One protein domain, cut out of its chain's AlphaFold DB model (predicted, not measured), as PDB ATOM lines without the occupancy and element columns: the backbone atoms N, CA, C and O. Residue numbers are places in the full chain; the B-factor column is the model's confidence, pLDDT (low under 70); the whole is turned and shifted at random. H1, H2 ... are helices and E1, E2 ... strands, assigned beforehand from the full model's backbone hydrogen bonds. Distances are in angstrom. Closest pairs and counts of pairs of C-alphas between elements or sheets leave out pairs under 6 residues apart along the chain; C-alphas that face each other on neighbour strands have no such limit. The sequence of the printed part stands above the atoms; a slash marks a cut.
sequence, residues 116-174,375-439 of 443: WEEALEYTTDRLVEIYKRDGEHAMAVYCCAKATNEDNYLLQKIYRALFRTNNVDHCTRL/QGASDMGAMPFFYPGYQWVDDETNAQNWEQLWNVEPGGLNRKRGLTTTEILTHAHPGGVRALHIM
ATOM      1  N   TRP A 116      18.805  16.788 -27.744       98.38
ATOM      2  CA  TRP A 116      18.550  15.362 -27.521       98.38
ATOM      3  C   TRP A 116      17.143  14.951 -27.956       98.38
ATOM      4  O   TRP A 116      16.996  13.908 -28.582       98.38
ATOM      5  N   GLU A 117      16.139  15.778 -27.664       98.50
ATOM      6  CA  GLU A 117      14.748  15.537 -28.061       98.50
ATOM      7  C   GLU A 117      14.620  15.430 -29.584       98.50
ATOM      8  O   GLU A 117      14.168  14.405 -30.085       98.50
ATOM      9  N   GLU A 118      15.150  16.411 -30.320       98.12
ATOM     10  CA  GLU A 118      15.118  16.416 -31.785       98.12
ATOM     11  C   GLU A 118      15.859  15.207 -32.378       98.12
ATOM     12  O   GLU A 118      15.365  14.548 -33.294       98.12
ATOM     13  N   ALA A 119      17.058  14.902 -31.874       98.19
ATOM     14  CA  ALA A 119      17.868  13.801 -32.390       98.19
ATOM     15  C   ALA A 119      17.211  12.434 -32.155       98.19
ATOM     16  O   ALA A 119      17.252  11.567 -33.036       98.19
ATOM     17  N   LEU A 120      16.603  12.239 -30.981       98.19
ATOM     18  CA  LEU A 120      15.895  11.011 -30.630       98.19
ATOM     19  C   LEU A 120      14.586  10.867 -31.412       98.19
ATOM     20  O   LEU A 120      14.330   9.777 -31.923       98.19
ATOM     21  N   GLU A 121      13.801  11.937 -31.557       98.31
ATOM     22  CA  GLU A 121      12.568  11.940 -32.355       98.31
ATOM     23  C   GLU A 121      12.874  11.646 -33.827       98.31
ATOM     24  O   GLU A 121      12.368  10.668 -34.376       98.31
ATOM     25  N   TYR A 122      13.819  12.378 -34.430       97.44
ATOM     26  CA  TYR A 122      14.244  12.150 -35.813       97.44
ATOM     27  C   TYR A 122      14.688  10.703 -36.049       97.44
ATOM     28  O   TYR A 122      14.286  10.066 -37.026       97.44
ATOM     29  N   THR A 123      15.527  10.168 -35.158       97.31
ATOM     30  CA  THR A 123      16.039   8.798 -35.280       97.31
ATOM     31  C   THR A 123      14.912   7.782 -35.142       97.31
ATOM     32  O   THR A 123      14.805   6.872 -35.965       97.31
ATOM     33  N   THR A 124      14.052   7.944 -34.139       97.00
ATOM     34  CA  THR A 124      12.951   7.013 -33.868       97.00
ATOM     35  C   THR A 124      11.954   6.999 -35.021       97.00
ATOM     36  O   THR A 124      11.621   5.919 -35.507       97.00
ATOM     37  N   ASP A 125      11.567   8.165 -35.537       97.81
ATOM     38  CA  ASP A 125      10.671   8.284 -36.687       97.81
ATOM     39  C   ASP A 125      11.219   7.559 -37.914       97.81
ATOM     40  O   ASP A 125      10.499   6.794 -38.559       97.81
ATOM     41  N   ARG A 126      12.511   7.739 -38.226       97.00
ATOM     42  CA  ARG A 126      13.140   7.055 -39.366       97.00
ATOM     43  C   ARG A 126      13.212   5.545 -39.165       97.00
ATOM     44  O   ARG A 126      12.947   4.804 -40.111       97.00
ATOM     45  N   LEU A 127      13.562   5.074 -37.968       98.00
ATOM     46  CA  LEU A 127      13.622   3.637 -37.678       98.00
ATOM     47  C   LEU A 127      12.231   2.992 -37.760       98.00
ATOM     48  O   LEU A 127      12.090   1.934 -38.370       98.00
ATOM     49  N   VAL A 128      11.201   3.639 -37.206       98.12
ATOM     50  CA  VAL A 128       9.811   3.162 -37.260       98.12
ATOM     51  C   VAL A 128       9.267   3.191 -38.686       98.12
ATOM     52  O   VAL A 128       8.603   2.240 -39.093       98.12
ATOM     53  N   GLU A 129       9.551   4.239 -39.463       98.00
ATOM     54  CA  GLU A 129       9.174   4.313 -40.877       98.00
ATOM     55  C   GLU A 129       9.775   3.146 -41.670       98.00
ATOM     56  O   GLU A 129       9.055   2.457 -42.392       98.00
ATOM     57  N   ILE A 130      11.081   2.898 -41.516       97.75
ATOM     58  CA  ILE A 130      11.778   1.811 -42.213       97.75
ATOM     59  C   ILE A 130      11.208   0.456 -41.792       97.75
ATOM     60  O   ILE A 130      10.893  -0.353 -42.658       97.75
ATOM     61  N   TYR A 131      11.013   0.231 -40.493       98.19
ATOM     62  CA  TYR A 131      10.437  -1.013 -39.993       98.19
ATOM     63  C   TYR A 131       9.007  -1.244 -40.506       98.19
ATOM     64  O   TYR A 131       8.688  -2.341 -40.947       98.19
ATOM     65  N   LYS A 132       8.143  -0.220 -40.520       98.12
ATOM     66  CA  LYS A 132       6.774  -0.344 -41.055       98.12
ATOM     67  C   LYS A 132       6.746  -0.584 -42.564       98.12
ATOM     68  O   LYS A 132       5.843  -1.263 -43.044       98.12
ATOM     69  N   ARG A 133       7.687   0.004 -43.309       97.75
ATOM     70  CA  ARG A 133       7.769  -0.129 -44.770       97.75
ATOM     71  C   ARG A 133       8.351  -1.475 -45.192       97.75
ATOM     72  O   ARG A 133       7.813  -2.100 -46.099       97.75
ATOM     73  N   ASP A 134       9.450  -1.882 -44.562       97.69
ATOM     74  CA  ASP A 134      10.295  -2.978 -45.039       97.69
ATOM     75  C   ASP A 134      10.339  -4.175 -44.070       97.69
ATOM     76  O   ASP A 134      10.745  -5.252 -44.476       97.69
ATOM     77  N   GLY A 135       9.904  -4.048 -42.815       97.44
ATOM     78  CA  GLY A 135       9.887  -5.145 -41.838       97.44
ATOM     79  C   GLY A 135      11.217  -5.387 -41.114       97.44
ATOM     80  O   GLY A 135      12.159  -4.595 -41.171       97.44
ATOM     81  N   GLU A 136      11.297  -6.504 -40.393       97.25
ATOM     82  CA  GLU A 136      12.378  -6.819 -39.453       97.25
ATOM     83  C   GLU A 136      13.745  -7.032 -40.118       97.25
ATOM     84  O   GLU A 136      14.785  -6.659 -39.572       97.25
ATOM     85  N   HIS A 137      13.763  -7.586 -41.331       96.81
ATOM     86  CA  HIS A 137      15.000  -7.866 -42.065       96.81
ATOM     87  C   HIS A 137      15.736  -6.590 -42.503       96.81
ATOM     88  O   HIS A 137      16.942  -6.627 -42.747       96.81
ATOM     89  N   ALA A 138      15.031  -5.456 -42.560       98.06
ATOM     90  CA  ALA A 138      15.598  -4.163 -42.909       98.06
ATOM     91  C   ALA A 138      16.357  -3.495 -41.750       98.06
ATOM     92  O   ALA A 138      17.067  -2.508 -41.969       98.06
ATOM     93  N   MET A 139      16.220  -4.023 -40.534       98.56
ATOM     94  CA  MET A 139      16.780  -3.455 -39.313       98.56
ATOM     95  C   MET A 139      18.050  -4.207 -38.926       98.56
ATOM     96  O   MET A 139      18.055  -5.438 -38.909       98.56
ATOM     97  N   ALA A 140      19.117  -3.478 -38.601       98.38
ATOM     98  CA  ALA A 140      20.367  -4.033 -38.098       98.38
ATOM     99  C   ALA A 140      21.025  -3.115 -37.060       98.38
ATOM    100  O   ALA A 140      20.824  -1.894 -37.061       98.38
ATOM    101  N   VAL A 141      21.835  -3.709 -36.185       97.94
ATOM    102  CA  VAL A 141      22.576  -2.991 -35.148       97.94
ATOM    103  C   VAL A 141      23.957  -3.593 -34.909       97.94
ATOM    104  O   VAL A 141      24.116  -4.814 -34.859       97.94
ATOM    105  N   TYR A 142      24.940  -2.714 -34.725       97.75
ATOM    106  CA  TYR A 142      26.257  -3.048 -34.198       97.75
ATOM    107  C   TYR A 142      26.352  -2.614 -32.740       97.75
ATOM    108  O   TYR A 142      26.285  -1.427 -32.409       97.75
ATOM    109  N   CYS A 143      26.478  -3.616 -31.882       97.56
ATOM    110  CA  CYS A 143      26.752  -3.494 -30.460       97.56
ATOM    111  C   CYS A 143      28.240  -3.189 -30.213       97.56
ATOM    112  O   CYS A 143      29.035  -3.176 -31.143       97.56
ATOM    113  N   CYS A 144      28.639  -2.942 -28.961       96.31
ATOM    114  CA  CYS A 144      29.952  -2.377 -28.655       96.31
ATOM    115  C   CYS A 144      30.709  -3.160 -27.580       96.31
ATOM    116  O   CYS A 144      30.366  -3.113 -26.400       96.31
ATOM    117  N   ALA A 145      31.839  -3.759 -27.944       96.06
ATOM    118  CA  ALA A 145      32.739  -4.410 -26.988       96.06
ATOM    119  C   ALA A 145      33.596  -3.436 -26.145       96.06
ATOM    120  O   ALA A 145      34.411  -3.883 -25.332       96.06
ATOM    121  N   LYS A 146      33.419  -2.119 -26.322       96.06
ATOM    122  CA  LYS A 146      33.942  -1.072 -25.426       96.06
ATOM    123  C   LYS A 146      32.915  -0.580 -24.407       96.06
ATOM    124  O   LYS A 146      33.327  -0.081 -23.361       96.06
ATOM    125  N   ALA A 147      31.624  -0.719 -24.711       96.62
ATOM    126  CA  ALA A 147      30.528  -0.369 -23.815       96.62
ATOM    127  C   ALA A 147      30.342  -1.431 -22.724       96.62
ATOM    128  O   ALA A 147      30.981  -2.489 -22.741       96.62
ATOM    129  N   THR A 148      29.469  -1.143 -21.764       97.88
ATOM    130  CA  THR A 148      29.175  -2.044 -20.646       97.88
ATOM    131  C   THR A 148      28.303  -3.225 -21.082       97.88
ATOM    132  O   THR A 148      27.835  -3.302 -22.223       97.88
ATOM    133  N   ASN A 149      28.094  -4.191 -20.188       98.62
ATOM    134  CA  ASN A 149      27.183  -5.304 -20.457       98.62
ATOM    135  C   ASN A 149      25.741  -4.814 -20.557       98.62
ATOM    136  O   ASN A 149      24.990  -5.238 -21.430       98.62
ATOM    137  N   GLU A 150      25.380  -3.877 -19.694       98.62
ATOM    138  CA  GLU A 150      24.067  -3.272 -19.598       98.62
ATOM    139  C   GLU A 150      23.696  -2.561 -20.904       98.62
ATOM    140  O   GLU A 150      22.615  -2.804 -21.439       98.62
ATOM    141  N   ASP A 151      24.616  -1.777 -21.477       98.12
ATOM    142  CA  ASP A 151      24.401  -1.097 -22.761       98.12
ATOM    143  C   ASP A 151      24.168  -2.105 -23.894       98.12
ATOM    144  O   ASP A 151      23.237  -1.965 -24.692       98.12
ATOM    145  N   ASN A 152      24.985  -3.163 -23.950       98.62
ATOM    146  CA  ASN A 152      24.838  -4.218 -24.952       98.62
ATOM    147  C   ASN A 152      23.519  -4.984 -24.785       98.62
ATOM    148  O   ASN A 152      22.832  -5.222 -25.778       98.62
ATOM    149  N   TYR A 153      23.138  -5.319 -23.549       98.75
ATOM    150  CA  TYR A 153      21.876  -5.987 -23.235       98.75
ATOM    151  C   TYR A 153      20.670  -5.139 -23.645       98.75
ATOM    152  O   TYR A 153      19.740  -5.656 -24.269       98.75
ATOM    153  N   LEU A 154      20.676  -3.844 -23.319       98.50
ATOM    154  CA  LEU A 154      19.594  -2.934 -23.681       98.50
ATOM    155  C   LEU A 154      19.484  -2.789 -25.197       98.50
ATOM    156  O   LEU A 154      18.388  -2.915 -25.743       98.50
ATOM    157  N   LEU A 155      20.608  -2.589 -25.889       98.25
ATOM    158  CA  LEU A 155      20.605  -2.372 -27.331       98.25
ATOM    159  C   LEU A 155      20.122  -3.606 -28.101       98.25
ATOM    160  O   LEU A 155      19.254  -3.491 -28.968       98.25
ATOM    161  N   GLN A 156      20.613  -4.799 -27.751       98.56
ATOM    162  CA  GLN A 156      20.135  -6.025 -28.390       98.56
ATOM    163  C   GLN A 156      18.655  -6.292 -28.089       98.56
ATOM    164  O   GLN A 156      17.916  -6.737 -28.970       98.56
ATOM    165  N   LYS A 157      18.199  -5.965 -26.869       98.62
ATOM    166  CA  LYS A 157      16.800  -6.128 -26.465       98.62
ATOM    167  C   LYS A 157      15.901  -5.211 -27.282       98.62
ATOM    168  O   LYS A 157      14.874  -5.675 -27.755       98.62
ATOM    169  N   ILE A 158      16.282  -3.949 -27.491       97.81
ATOM    170  CA  ILE A 158      15.532  -3.003 -28.333       97.81
ATOM    171  C   ILE A 158      15.314  -3.597 -29.731       97.81
ATOM    172  O   ILE A 158      14.185  -3.643 -30.216       97.81
ATOM    173  N   TYR A 159      16.366  -4.118 -30.362       98.44
ATOM    174  CA  TYR A 159      16.268  -4.645 -31.726       98.44
ATOM    175  C   TYR A 159      15.467  -5.944 -31.833       98.44
ATOM    176  O   TYR A 159      14.683  -6.108 -32.770       98.44
ATOM    177  N   ARG A 160      15.574  -6.836 -30.849       98.62
ATOM    178  CA  ARG A 160      14.800  -8.083 -30.838       98.62
ATOM    179  C   ARG A 160      13.350  -7.886 -30.414       98.62
ATOM    180  O   ARG A 160      12.441  -8.409 -31.054       98.62
ATOM    181  N   ALA A 161      13.125  -7.135 -29.341       98.12
ATOM    182  CA  ALA A 161      11.808  -6.970 -28.741       98.12
ATOM    183  C   ALA A 161      10.949  -5.907 -29.440       98.12
ATOM    184  O   ALA A 161       9.733  -5.996 -29.356       98.12
ATOM    185  N   LEU A 162      11.529  -4.915 -30.124       96.62
ATOM    186  CA  LEU A 162      10.738  -3.900 -30.837       96.62
ATOM    187  C   LEU A 162      10.771  -4.108 -32.349       96.62
ATOM    188  O   LEU A 162       9.726  -4.116 -32.991       96.62
ATOM    189  N   PHE A 163      11.959  -4.324 -32.915       98.00
ATOM    190  CA  PHE A 163      12.143  -4.452 -34.365       98.00
ATOM    191  C   PHE A 163      12.135  -5.898 -34.873       98.00
ATOM    192  O   PHE A 163      12.351  -6.122 -36.062       98.00
ATOM    193  N   ARG A 164      11.912  -6.877 -33.985       97.81
ATOM    194  CA  ARG A 164      11.794  -8.316 -34.295       97.81
ATOM    195  C   ARG A 164      12.944  -8.859 -35.146       97.81
ATOM    196  O   ARG A 164      12.773  -9.800 -35.919       97.81
ATOM    197  N   THR A 165      14.135  -8.282 -35.006       98.38
ATOM    198  CA  THR A 165      15.302  -8.661 -35.802       98.38
ATOM    199  C   THR A 165      16.378  -9.291 -34.940       98.38
ATOM    200  O   THR A 165      16.642  -8.853 -33.821       98.38
ATOM    201  N   ASN A 166      17.034 -10.306 -35.495       98.56
ATOM    202  CA  ASN A 166      18.244 -10.889 -34.930       98.56
ATOM    203  C   ASN A 166      19.511 -10.379 -35.629       98.56
ATOM    204  O   ASN A 166      20.584 -10.907 -35.357       98.56
ATOM    205  N   ASN A 167      19.426  -9.368 -36.506       98.38
ATOM    206  CA  ASN A 167      20.587  -8.706 -37.122       98.38
ATOM    207  C   ASN A 167      21.319  -7.822 -36.092       98.38
ATOM    208  O   ASN A 167      21.366  -6.595 -36.202       98.38
ATOM    209  N   VAL A 168      21.830  -8.468 -35.051       98.19
ATOM    210  CA  VAL A 168      22.523  -7.900 -33.900       98.19
ATOM    211  C   VAL A 168      23.892  -8.558 -33.860       98.19
ATOM    212  O   VAL A 168      23.980  -9.765 -33.647       98.19
ATOM    213  N   ASP A 169      24.958  -7.797 -34.058       97.12
ATOM    214  CA  ASP A 169      26.319  -8.339 -34.014       97.12
ATOM    215  C   ASP A 169      27.305  -7.308 -33.445       97.12
ATOM    216  O   ASP A 169      26.936  -6.170 -33.143       97.12
ATOM    217  N   HIS A 170      28.560  -7.711 -33.255       95.44
ATOM    218  CA  HIS A 170      29.648  -6.843 -32.795       95.44
ATOM    219  C   HIS A 170      31.015  -7.326 -33.290       95.44
ATOM    220  O   HIS A 170      31.149  -8.346 -33.975       95.44
ATOM    221  N   CYS A 171      32.072  -6.622 -32.891       92.69
ATOM    222  CA  CYS A 171      33.446  -6.851 -33.334       92.69
ATOM    223  C   CYS A 171      33.980  -8.292 -33.175       92.69
ATOM    224  O   CYS A 171      34.917  -8.663 -33.890       92.69
ATOM    225  N   THR A 172      33.401  -9.150 -32.311       88.31
ATOM    226  CA  THR A 172      33.816 -10.572 -32.212       88.31
ATOM    227  C   THR A 172      33.800 -11.265 -33.563       88.31
ATOM    228  O   THR A 172      34.656 -12.126 -33.806       88.31
ATOM    229  N   ARG A 173      32.873 -10.884 -34.451       90.88
ATOM    230  CA  ARG A 173      32.761 -11.468 -35.783       90.88
ATOM    231  C   ARG A 173      34.046 -11.348 -36.598       90.88
ATOM    232  O   ARG A 173      34.391 -12.288 -37.309       90.88
ATOM    233  N   LEU A 174      34.749 -10.227 -36.471       88.38
ATOM    234  CA  LEU A 174      36.012  -9.966 -37.162       88.38
ATOM    235  C   LEU A 174      37.220 -10.430 -36.342       88.38
ATOM    236  O   LEU A 174      38.300 -10.622 -36.897       88.38
ATOM    237  N   GLN A 375      33.962 -10.249 -24.436       96.31
ATOM    238  CA  GLN A 375      33.326 -11.402 -23.800       96.31
ATOM    239  C   GLN A 375      31.922 -11.021 -23.318       96.31
ATOM    240  O   GLN A 375      30.953 -11.639 -23.742       96.31
ATOM    241  N   GLY A 376      31.808  -9.930 -22.556       97.56
ATOM    242  CA  GLY A 376      30.543  -9.475 -21.995       97.56
ATOM    243  C   GLY A 376      29.495  -9.067 -23.034       97.56
ATOM    244  O   GLY A 376      28.341  -9.462 -22.920       97.56
ATOM    245  N   ALA A 377      29.876  -8.390 -24.123       97.38
ATOM    246  CA  ALA A 377      28.959  -8.119 -25.236       97.38
ATOM    247  C   ALA A 377      28.372  -9.421 -25.819       97.38
ATOM    248  O   ALA A 377      27.165  -9.527 -26.037       97.38
ATOM    249  N   SER A 378      29.212 -10.444 -26.008       95.94
ATOM    250  CA  SER A 378      28.762 -11.776 -26.419       95.94
ATOM    251  C   SER A 378      27.871 -12.443 -25.362       95.94
ATOM    252  O   SER A 378      26.826 -12.982 -25.726       95.94
ATOM    253  N   ASP A 379      28.229 -12.370 -24.079       97.19
ATOM    254  CA  ASP A 379      27.429 -12.919 -22.976       97.19
ATOM    255  C   ASP A 379      26.034 -12.289 -22.927       97.19
ATOM    256  O   ASP A 379      25.049 -12.967 -22.642       97.19
ATOM    257  N   MET A 380      25.928 -11.002 -23.259       98.25
ATOM    258  CA  MET A 380      24.671 -10.252 -23.306       98.25
ATOM    259  C   MET A 380      23.880 -10.476 -24.598       98.25
ATOM    260  O   MET A 380      22.897  -9.784 -24.842       98.25
ATOM    261  N   GLY A 381      24.273 -11.443 -25.431       96.81
ATOM    262  CA  GLY A 381      23.534 -11.808 -26.634       96.81
ATOM    263  C   GLY A 381      23.721 -10.830 -27.790       96.81
ATOM    264  O   GLY A 381      22.906 -10.828 -28.706       96.81
ATOM    265  N   ALA A 382      24.773 -10.008 -27.812       96.75
ATOM    266  CA  ALA A 382      25.089  -9.156 -28.962       96.75
ATOM    267  C   ALA A 382      25.612  -9.964 -30.172       96.75
ATOM    268  O   ALA A 382      26.629  -9.631 -30.759       96.75
ATOM    269  N   MET A 383      24.973 -11.082 -30.510       95.44
ATOM    270  CA  MET A 383      25.339 -11.988 -31.594       95.44
ATOM    271  C   MET A 383      24.080 -12.439 -32.325       95.44
ATOM    272  O   MET A 383      23.060 -12.655 -31.668       95.44
ATOM    273  N   PRO A 384      24.133 -12.712 -33.636       96.56
ATOM    274  CA  PRO A 384      22.915 -12.867 -34.427       96.56
ATOM    275  C   PRO A 384      22.165 -14.184 -34.191       96.56
ATOM    276  O   PRO A 384      21.073 -14.400 -34.712       96.56
ATOM    277  N   PHE A 385      22.744 -15.086 -33.409       94.69
ATOM    278  CA  PHE A 385      22.225 -16.427 -33.160       94.69
ATOM    279  C   PHE A 385      21.989 -16.727 -31.675       94.69
ATOM    280  O   PHE A 385      21.499 -17.809 -31.364       94.69
ATOM    281  N   PHE A 386      22.288 -15.787 -30.771       96.25
ATOM    282  CA  PHE A 386      22.130 -15.988 -29.331       96.25
ATOM    283  C   PHE A 386      21.358 -14.859 -28.644       96.25
ATOM    284  O   PHE A 386      21.640 -13.680 -28.853       96.25
ATOM    285  N   TYR A 387      20.450 -15.238 -27.753       98.19
ATOM    286  CA  TYR A 387      20.017 -14.428 -26.617       98.19
ATOM    287  C   TYR A 387      21.108 -14.390 -25.523       98.19
ATOM    288  O   TYR A 387      22.077 -15.160 -25.598       98.19
ATOM    289  N   PRO A 388      20.979 -13.528 -24.489       98.12
ATOM    290  CA  PRO A 388      21.909 -13.526 -23.361       98.12
ATOM    291  C   PRO A 388      22.133 -14.917 -22.746       98.12
ATOM    292  O   PRO A 388      21.208 -15.725 -22.625       98.12
ATOM    293  N   GLY A 389      23.373 -15.198 -22.346       95.69
ATOM    294  CA  GLY A 389      23.781 -16.486 -21.782       95.69
ATOM    295  C   GLY A 389      23.974 -17.602 -22.813       95.69
ATOM    296  O   GLY A 389      23.829 -18.767 -22.462       95.69
ATOM    297  N   TYR A 390      24.290 -17.267 -24.071       94.75
ATOM    298  CA  TYR A 390      24.523 -18.236 -25.159       94.75
ATOM    299  C   TYR A 390      23.319 -19.145 -25.472       94.75
ATOM    300  O   TYR A 390      23.473 -20.293 -25.884       94.75
ATOM    301  N   GLN A 391      22.103 -18.620 -25.306       96.19
ATOM    302  CA  GLN A 391      20.861 -19.334 -25.606       96.19
ATOM    303  C   GLN A 391      20.478 -19.141 -27.073       96.19
ATOM    304  O   GLN A 391      20.293 -18.010 -27.516       96.19
ATOM    305  N   TRP A 392      20.379 -20.225 -27.841       96.56
ATOM    306  CA  TRP A 392      20.064 -20.167 -29.272       96.56
ATOM    307  C   TRP A 392      18.720 -19.482 -29.538       96.56
ATOM    308  O   TRP A 392      17.731 -19.789 -28.874       96.56
ATOM    309  N   VAL A 393      18.688 -18.568 -30.515       97.81
ATOM    310  CA  VAL A 393      17.457 -17.845 -30.902       97.81
ATOM    311  C   VAL A 393      16.455 -18.716 -31.660       97.81
ATOM    312  O   VAL A 393      15.270 -18.400 -31.686       97.81
ATOM    313  N   ASP A 394      16.936 -19.795 -32.277       97.19
ATOM    314  CA  ASP A 394      16.161 -20.784 -33.029       97.19
ATOM    315  C   ASP A 394      15.733 -21.994 -32.180       97.19
ATOM    316  O   ASP A 394      15.127 -22.928 -32.701       97.19
ATOM    317  N   ASP A 395      16.018 -21.971 -30.876       98.12
ATOM    318  CA  ASP A 395      15.433 -22.899 -29.912       98.12
ATOM    319  C   ASP A 395      14.112 -22.328 -29.376       98.12
ATOM    320  O   ASP A 395      14.064 -21.226 -28.824       98.12
ATOM    321  N   GLU A 396      13.030 -23.087 -29.542       97.75
ATOM    322  CA  GLU A 396      11.681 -22.616 -29.219       97.75
ATOM    323  C   GLU A 396      11.467 -22.424 -27.710       97.75
ATOM    324  O   GLU A 396      10.781 -21.489 -27.303       97.75
ATOM    325  N   THR A 397      12.106 -23.245 -26.869       98.25
ATOM    326  CA  THR A 397      12.003 -23.113 -25.406       98.25
ATOM    327  C   THR A 397      12.667 -21.817 -24.951       98.25
ATOM    328  O   THR A 397      12.093 -21.053 -24.172       98.25
ATOM    329  N   ASN A 398      13.856 -21.521 -25.483       98.12
ATOM    330  CA  ASN A 398      14.545 -20.264 -25.219       98.12
ATOM    331  C   ASN A 398      13.705 -19.072 -25.691       98.12
ATOM    332  O   ASN A 398      13.516 -18.126 -24.929       98.12
ATOM    333  N   ALA A 399      13.175 -19.113 -26.919       98.06
ATOM    334  CA  ALA A 399      12.366 -18.024 -27.461       98.06
ATOM    335  C   ALA A 399      11.142 -17.716 -26.580       98.06
ATOM    336  O   ALA A 399      10.933 -16.556 -26.236       98.06
ATOM    337  N   GLN A 400      10.402 -18.737 -26.137       98.31
ATOM    338  CA  GLN A 400       9.240 -18.577 -25.252       98.31
ATOM    339  C   GLN A 400       9.610 -17.966 -23.893       98.31
ATOM    340  O   GLN A 400       8.926 -17.062 -23.407       98.31
ATOM    341  N   ASN A 401      10.726 -18.403 -23.302       98.31
ATOM    342  CA  ASN A 401      11.221 -17.838 -22.044       98.31
ATOM    343  C   ASN A 401      11.544 -16.342 -22.187       98.31
ATOM    344  O   ASN A 401      11.191 -15.537 -21.322       98.31
ATOM    345  N   TRP A 402      12.196 -15.951 -23.287       98.31
ATOM    346  CA  TRP A 402      12.523 -14.550 -23.558       98.31
ATOM    347  C   TRP A 402      11.296 -13.713 -23.915       98.31
ATOM    348  O   TRP A 402      11.225 -12.554 -23.510       98.31
ATOM    349  N   GLU A 403      10.308 -14.286 -24.604       98.44
ATOM    350  CA  GLU A 403       9.022 -13.632 -24.859       98.44
ATOM    351  C   GLU A 403       8.315 -13.265 -23.563       98.44
ATOM    352  O   GLU A 403       7.978 -12.099 -23.349       98.44
ATOM    353  N   GLN A 404       8.184 -14.235 -22.657       98.25
ATOM    354  CA  GLN A 404       7.597 -14.012 -21.345       98.25
ATOM    355  C   GLN A 404       8.384 -12.964 -20.548       98.25
ATOM    356  O   GLN A 404       7.795 -12.036 -19.996       98.25
ATOM    357  N   LEU A 405       9.716 -13.070 -20.511       98.06
ATOM    358  CA  LEU A 405      10.563 -12.151 -19.745       98.06
ATOM    359  C   LEU A 405      10.517 -10.712 -20.280       98.06
ATOM    360  O   LEU A 405      10.648  -9.750 -19.518       98.06
ATOM    361  N   TRP A 406      10.374 -10.539 -21.593       98.31
ATOM    362  CA  TRP A 406      10.326  -9.227 -22.235       98.31
ATOM    363  C   TRP A 406       8.911  -8.701 -22.469       98.31
ATOM    364  O   TRP A 406       8.784  -7.601 -23.004       98.31
ATOM    365  N   ASN A 407       7.878  -9.423 -22.022       97.81
ATOM    366  CA  ASN A 407       6.468  -9.111 -22.273       97.81
ATOM    367  C   ASN A 407       6.163  -8.945 -23.771       97.81
ATOM    368  O   ASN A 407       5.459  -8.023 -24.182       97.81
ATOM    369  N   VAL A 408       6.738  -9.827 -24.584       98.12
ATOM    370  CA  VAL A 408       6.448  -9.958 -26.010       98.12
ATOM    371  C   VAL A 408       5.355 -11.008 -26.185       98.12
ATOM    372  O   VAL A 408       5.342 -12.024 -25.494       98.12
ATOM    373  N   GLU A 409       4.428 -10.756 -27.103       97.69
ATOM    374  CA  GLU A 409       3.375 -11.693 -27.478       97.69
ATOM    375  C   GLU A 409       3.944 -13.069 -27.880       97.69
ATOM    376  O   GLU A 409       4.999 -13.122 -28.519       97.69
ATOM    377  N   PRO A 410       3.271 -14.190 -27.549       97.25
ATOM    378  CA  PRO A 410       3.728 -15.517 -27.957       97.25
ATOM    379  C   PRO A 410       3.930 -15.606 -29.472       97.25
ATOM    380  O   PRO A 410       3.019 -15.298 -30.242       97.25
ATOM    381  N   GLY A 411       5.116 -16.030 -29.904       96.31
ATOM    382  CA  GLY A 411       5.487 -16.071 -31.322       96.31
ATOM    383  C   GLY A 411       5.995 -14.742 -31.905       96.31
ATOM    384  O   GLY A 411       6.332 -14.698 -33.086       96.31
ATOM    385  N   GLY A 412       6.071 -13.670 -31.112       96.62
ATOM    386  CA  GLY A 412       6.509 -12.342 -31.541       96.62
ATOM    387  C   GLY A 412       8.018 -12.205 -31.775       96.62
ATOM    388  O   GLY A 412       8.431 -11.423 -32.631       96.62
ATOM    389  N   LEU A 413       8.874 -12.943 -31.054       98.00
ATOM    390  CA  LEU A 413      10.324 -12.924 -31.306       98.00
ATOM    391  C   LEU A 413      10.698 -13.693 -32.584       98.00
ATOM    392  O   LEU A 413      10.065 -14.663 -32.989       98.00
ATOM    393  N   ASN A 414      11.774 -13.289 -33.250       97.00
ATOM    394  CA  ASN A 414      12.187 -13.951 -34.484       97.00
ATOM    395  C   ASN A 414      12.987 -15.227 -34.183       97.00
ATOM    396  O   ASN A 414      13.995 -15.175 -33.483       97.00
ATOM    397  N   ARG A 415      12.557 -16.364 -34.747       96.69
ATOM    398  CA  ARG A 415      13.244 -17.667 -34.623       96.69
ATOM    399  C   ARG A 415      14.341 -17.872 -35.671       96.69
ATOM    400  O   ARG A 415      15.031 -18.883 -35.662       96.69
ATOM    401  N   LYS A 416      14.515 -16.943 -36.615       97.25
ATOM    402  CA  LYS A 416      15.581 -17.014 -37.620       97.25
ATOM    403  C   LYS A 416      16.838 -16.353 -37.080       97.25
ATOM    404  O   LYS A 416      16.790 -15.230 -36.578       97.25
ATOM    405  N   ARG A 417      17.976 -17.030 -37.231       97.38
ATOM    406  CA  ARG A 417      19.292 -16.432 -36.975       97.38
ATOM    407  C   ARG A 417      19.476 -15.219 -37.887       97.38
ATOM    408  O   ARG A 417      19.109 -15.271 -39.061       97.38
ATOM    409  N   GLY A 418      20.007 -14.140 -37.332       97.56
ATOM    410  CA  GLY A 418      20.258 -12.918 -38.080       97.56
ATOM    411  C   GLY A 418      21.523 -12.974 -38.921       97.56
ATOM    412  O   GLY A 418      22.290 -13.940 -38.898       97.56
ATOM    413  N   LEU A 419      21.739 -11.881 -39.637       97.44
ATOM    414  CA  LEU A 419      22.943 -11.628 -40.406       97.44
ATOM    415  C   LEU A 419      24.104 -11.253 -39.479       97.44
ATOM    416  O   LEU A 419      23.944 -10.494 -38.523       97.44
ATOM    417  N   THR A 420      25.289 -11.753 -39.799       95.50
ATOM    418  CA  THR A 420      26.545 -11.310 -39.190       95.50
ATOM    419  C   THR A 420      26.972  -9.944 -39.718       95.50
ATOM    420  O   THR A 420      26.560  -9.529 -40.797       95.50
ATOM    421  N   THR A 421      27.879  -9.269 -39.015       93.19
ATOM    422  CA  THR A 421      28.473  -7.984 -39.414       93.19
ATOM    423  C   THR A 421      28.897  -7.935 -40.891       93.19
ATOM    424  O   THR A 421      28.572  -6.996 -41.616       93.19
ATOM    425  N   THR A 422      29.588  -8.967 -41.384       91.31
ATOM    426  CA  THR A 422      30.034  -9.028 -42.788       91.31
ATOM    427  C   THR A 422      28.877  -9.227 -43.770       91.31
ATOM    428  O   THR A 422      28.913  -8.734 -44.899       91.31
ATOM    429  N   GLU A 423      27.828  -9.928 -43.346       95.81
ATOM    430  CA  GLU A 423      26.636 -10.155 -44.161       95.81
ATOM    431  C   GLU A 423      25.737  -8.917 -44.183       95.81
ATOM    432  O   GLU A 423      25.216  -8.594 -45.245       95.81
ATOM    433  N   ILE A 424      25.605  -8.185 -43.072       95.88
ATOM    434  CA  ILE A 424      24.788  -6.967 -42.956       95.88
ATOM    435  C   ILE A 424      25.170  -5.946 -44.031       95.88
ATOM    436  O   ILE A 424      24.295  -5.440 -44.734       95.88
ATOM    437  N   LEU A 425      26.469  -5.683 -44.217       91.06
ATOM    438  CA  LEU A 425      26.937  -4.753 -45.251       91.06
ATOM    439  C   LEU A 425      26.652  -5.266 -46.668       91.06
ATOM    440  O   LEU A 425      26.244  -4.493 -47.532       91.06
ATOM    441  N   THR A 426      26.814  -6.569 -46.899       92.75
ATOM    442  CA  THR A 426      26.511  -7.194 -48.198       92.75
ATOM    443  C   THR A 426      25.010  -7.151 -48.508       92.75
ATOM    444  O   THR A 426      24.626  -7.051 -49.669       92.75
ATOM    445  N   HIS A 427      24.162  -7.144 -47.477       94.81
ATOM    446  CA  HIS A 427      22.708  -7.035 -47.594       94.81
ATOM    447  C   HIS A 427      22.203  -5.584 -47.602       94.81
ATOM    448  O   HIS A 427      20.995  -5.362 -47.581       94.81
ATOM    449  N   ALA A 428      23.073  -4.572 -47.667       92.00
ATOM    450  CA  ALA A 428      22.672  -3.165 -47.728       92.00
ATOM    451  C   ALA A 428      22.214  -2.735 -49.145       92.00
ATOM    452  O   ALA A 428      22.763  -1.805 -49.743       92.00
ATOM    453  N   HIS A 429      21.194  -3.403 -49.688       90.75
ATOM    454  CA  HIS A 429      20.624  -3.182 -51.026       90.75
ATOM    455  C   HIS A 429      19.083  -3.060 -50.978       90.75
ATOM    456  O   HIS A 429      18.476  -3.271 -49.922       90.75
ATOM    457  N   PRO A 430      18.397  -2.694 -52.084       90.31
ATOM    458  CA  PRO A 430      16.933  -2.726 -52.131       90.31
ATOM    459  C   PRO A 430      16.392  -4.113 -51.742       90.31
ATOM    460  O   PRO A 430      16.856  -5.115 -52.282       90.31
ATOM    461  N   GLY A 431      15.456  -4.173 -50.790       92.00
ATOM    462  CA  GLY A 431      14.927  -5.427 -50.227       92.00
ATOM    463  C   GLY A 431      15.792  -6.092 -49.142       92.00
ATOM    464  O   GLY A 431      15.444  -7.173 -48.686       92.00
ATOM    465  N   GLY A 432      16.914  -5.481 -48.746       95.69
ATOM    466  CA  GLY A 432      17.762  -5.940 -47.643       95.69
ATOM    467  C   GLY A 432      17.787  -4.955 -46.469       95.69
ATOM    468  O   GLY A 432      16.792  -4.295 -46.177       95.69
ATOM    469  N   VAL A 433      18.935  -4.821 -45.803       97.31
ATOM    470  CA  VAL A 433      19.143  -3.913 -44.665       97.31
ATOM    471  C   VAL A 433      19.015  -2.452 -45.109       97.31
ATOM    472  O   VAL A 433      19.714  -1.989 -46.016       97.31
ATOM    473  N   ARG A 434      18.139  -1.691 -44.441       95.88
ATOM    474  CA  ARG A 434      17.858  -0.272 -44.728       95.88
ATOM    475  C   ARG A 434      18.148   0.667 -43.562       95.88
ATOM    476  O   ARG A 434      18.337   1.856 -43.814       95.88
ATOM    477  N   ALA A 435      18.238   0.146 -42.340       96.50
ATOM    478  CA  ALA A 435      18.667   0.869 -41.151       96.50
ATOM    479  C   ALA A 435      19.810   0.123 -40.455       96.50
ATOM    480  O   ALA A 435      19.705  -1.074 -40.193       96.50
ATOM    481  N   LEU A 436      20.875   0.850 -40.119       96.38
ATOM    482  CA  LEU A 436      21.995   0.339 -39.337       96.38
ATOM    483  C   LEU A 436      22.311   1.326 -38.211       96.38
ATOM    484  O   LEU A 436      22.712   2.459 -38.476       96.38
ATOM    485  N   HIS A 437      22.131   0.893 -36.966       97.06
ATOM    486  CA  HIS A 437      22.552   1.640 -35.781       97.06
ATOM    487  C   HIS A 437      23.915   1.123 -35.331       97.06
ATOM    488  O   HIS A 437      24.066  -0.057 -35.039       97.06
ATOM    489  N   ILE A 438      24.913   2.002 -35.290       96.69
ATOM    490  CA  ILE A 438      26.278   1.654 -34.889       96.69
ATOM    491  C   ILE A 438      26.572   2.297 -33.534       96.69
ATOM    492  O   ILE A 438      26.692   3.519 -33.448       96.69
ATOM    493  N   MET A 439      26.701   1.487 -32.482       96.81
ATOM    494  CA  MET A 439      27.120   1.946 -31.159       96.81
ATOM    495  C   MET A 439      28.609   1.670 -30.971       96.81
ATOM    496  O   MET A 439      29.027   0.521 -30.957       96.81
TER     497      MET A 439
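What this domain is: This is residues 116 to 174 and 375 to 439 of the 443 residues of the protein "Formate dehydrogenase subunit alpha" of Anaerolineaceae bacterium (UniProt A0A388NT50). A pair of short parallel strands, E1 and E2, has helices H1, H2 and H5 gathered round it, and H3 sits at the beginning of H2. H4 and the long loops 380 to 395 and 407 to 420 make much of the part away from H1, while residues 116 to 122 of H1 stick out free. The printed part has 124 residues, with five named helices and two named strands in the order H1, E1, H2, H3, H4, H5, E2; the sheet's order is E1, E2, and the class is mostly helix. The whole is compact, with a radius of gyration of the C-alphas of 13.7 A and spans of 35 by 33 by 31 A.

Where its parts are: H1, residues 116 to 134, begins with C-alpha 116 at (18.550, 15.362, -27.521) and is 26.7 A long. E1 is residues 139 to 142, 10.8 A long. H2, residues 149 to 161, is 17.5 A long. H3 is residues 375 to 379. H4, residues 396 to 406, is 15.2 A long and begins with C-alpha 396 at (11.681, -22.616, -29.219). H5 is residues 421 to 426. E2, residues 435 to 438, ends with C-alpha 438 at (26.278, 1.654, -34.889).

How they stand to each other: E1 and E2 are parallel neighbours at 13 degrees, with N 140 and O 435 2.9 A apart and N 142 and O 437 2.8 A apart, both within hydrogen-bond range. Residues 141 to 142 of E1 also pair, parallel, with residues 168 to 169. The closest C-alphas of H1 and E2 are those of Leu 127 and Ala 435, 6.7 A apart. For E1 and H2 they are those of Val 141 and Tyr 159, 7.4 A apart, and for E1 and H5 those of Ala 140 and Ile 424, 7.2 A apart. H2 touches H3 with residues 149 to 153 alone, the closest C-alphas being those of Asn 149 and Gly 376, 5.6 A apart. H2 and H4 are close but not clearly touching, about perpendicular at 74 degrees, and the closest C-alphas are those of Ala 161 and Trp 406, 7.0 A apart. H1 is apart from H2, H3, H4 and H5. In H1, H2, H3 and H4 every O i to N i+4 pair is within hydrogen-bond range; in H5 it is 0 of 2, with 1 of 3 O i to N i+3 pairs within range.

The domain as a whole: The two farthest C-alphas, of Glu 118 and Thr 397, are 40.2 A apart. Residues 175 to 374 are not printed, and C-alphas 174 and 375 are 13.7 A apart across the cut. The links H3 to H4 and H4 to H5 are long. Mean pLDDT of the printed part is 96.8, and no printed residue is under 70.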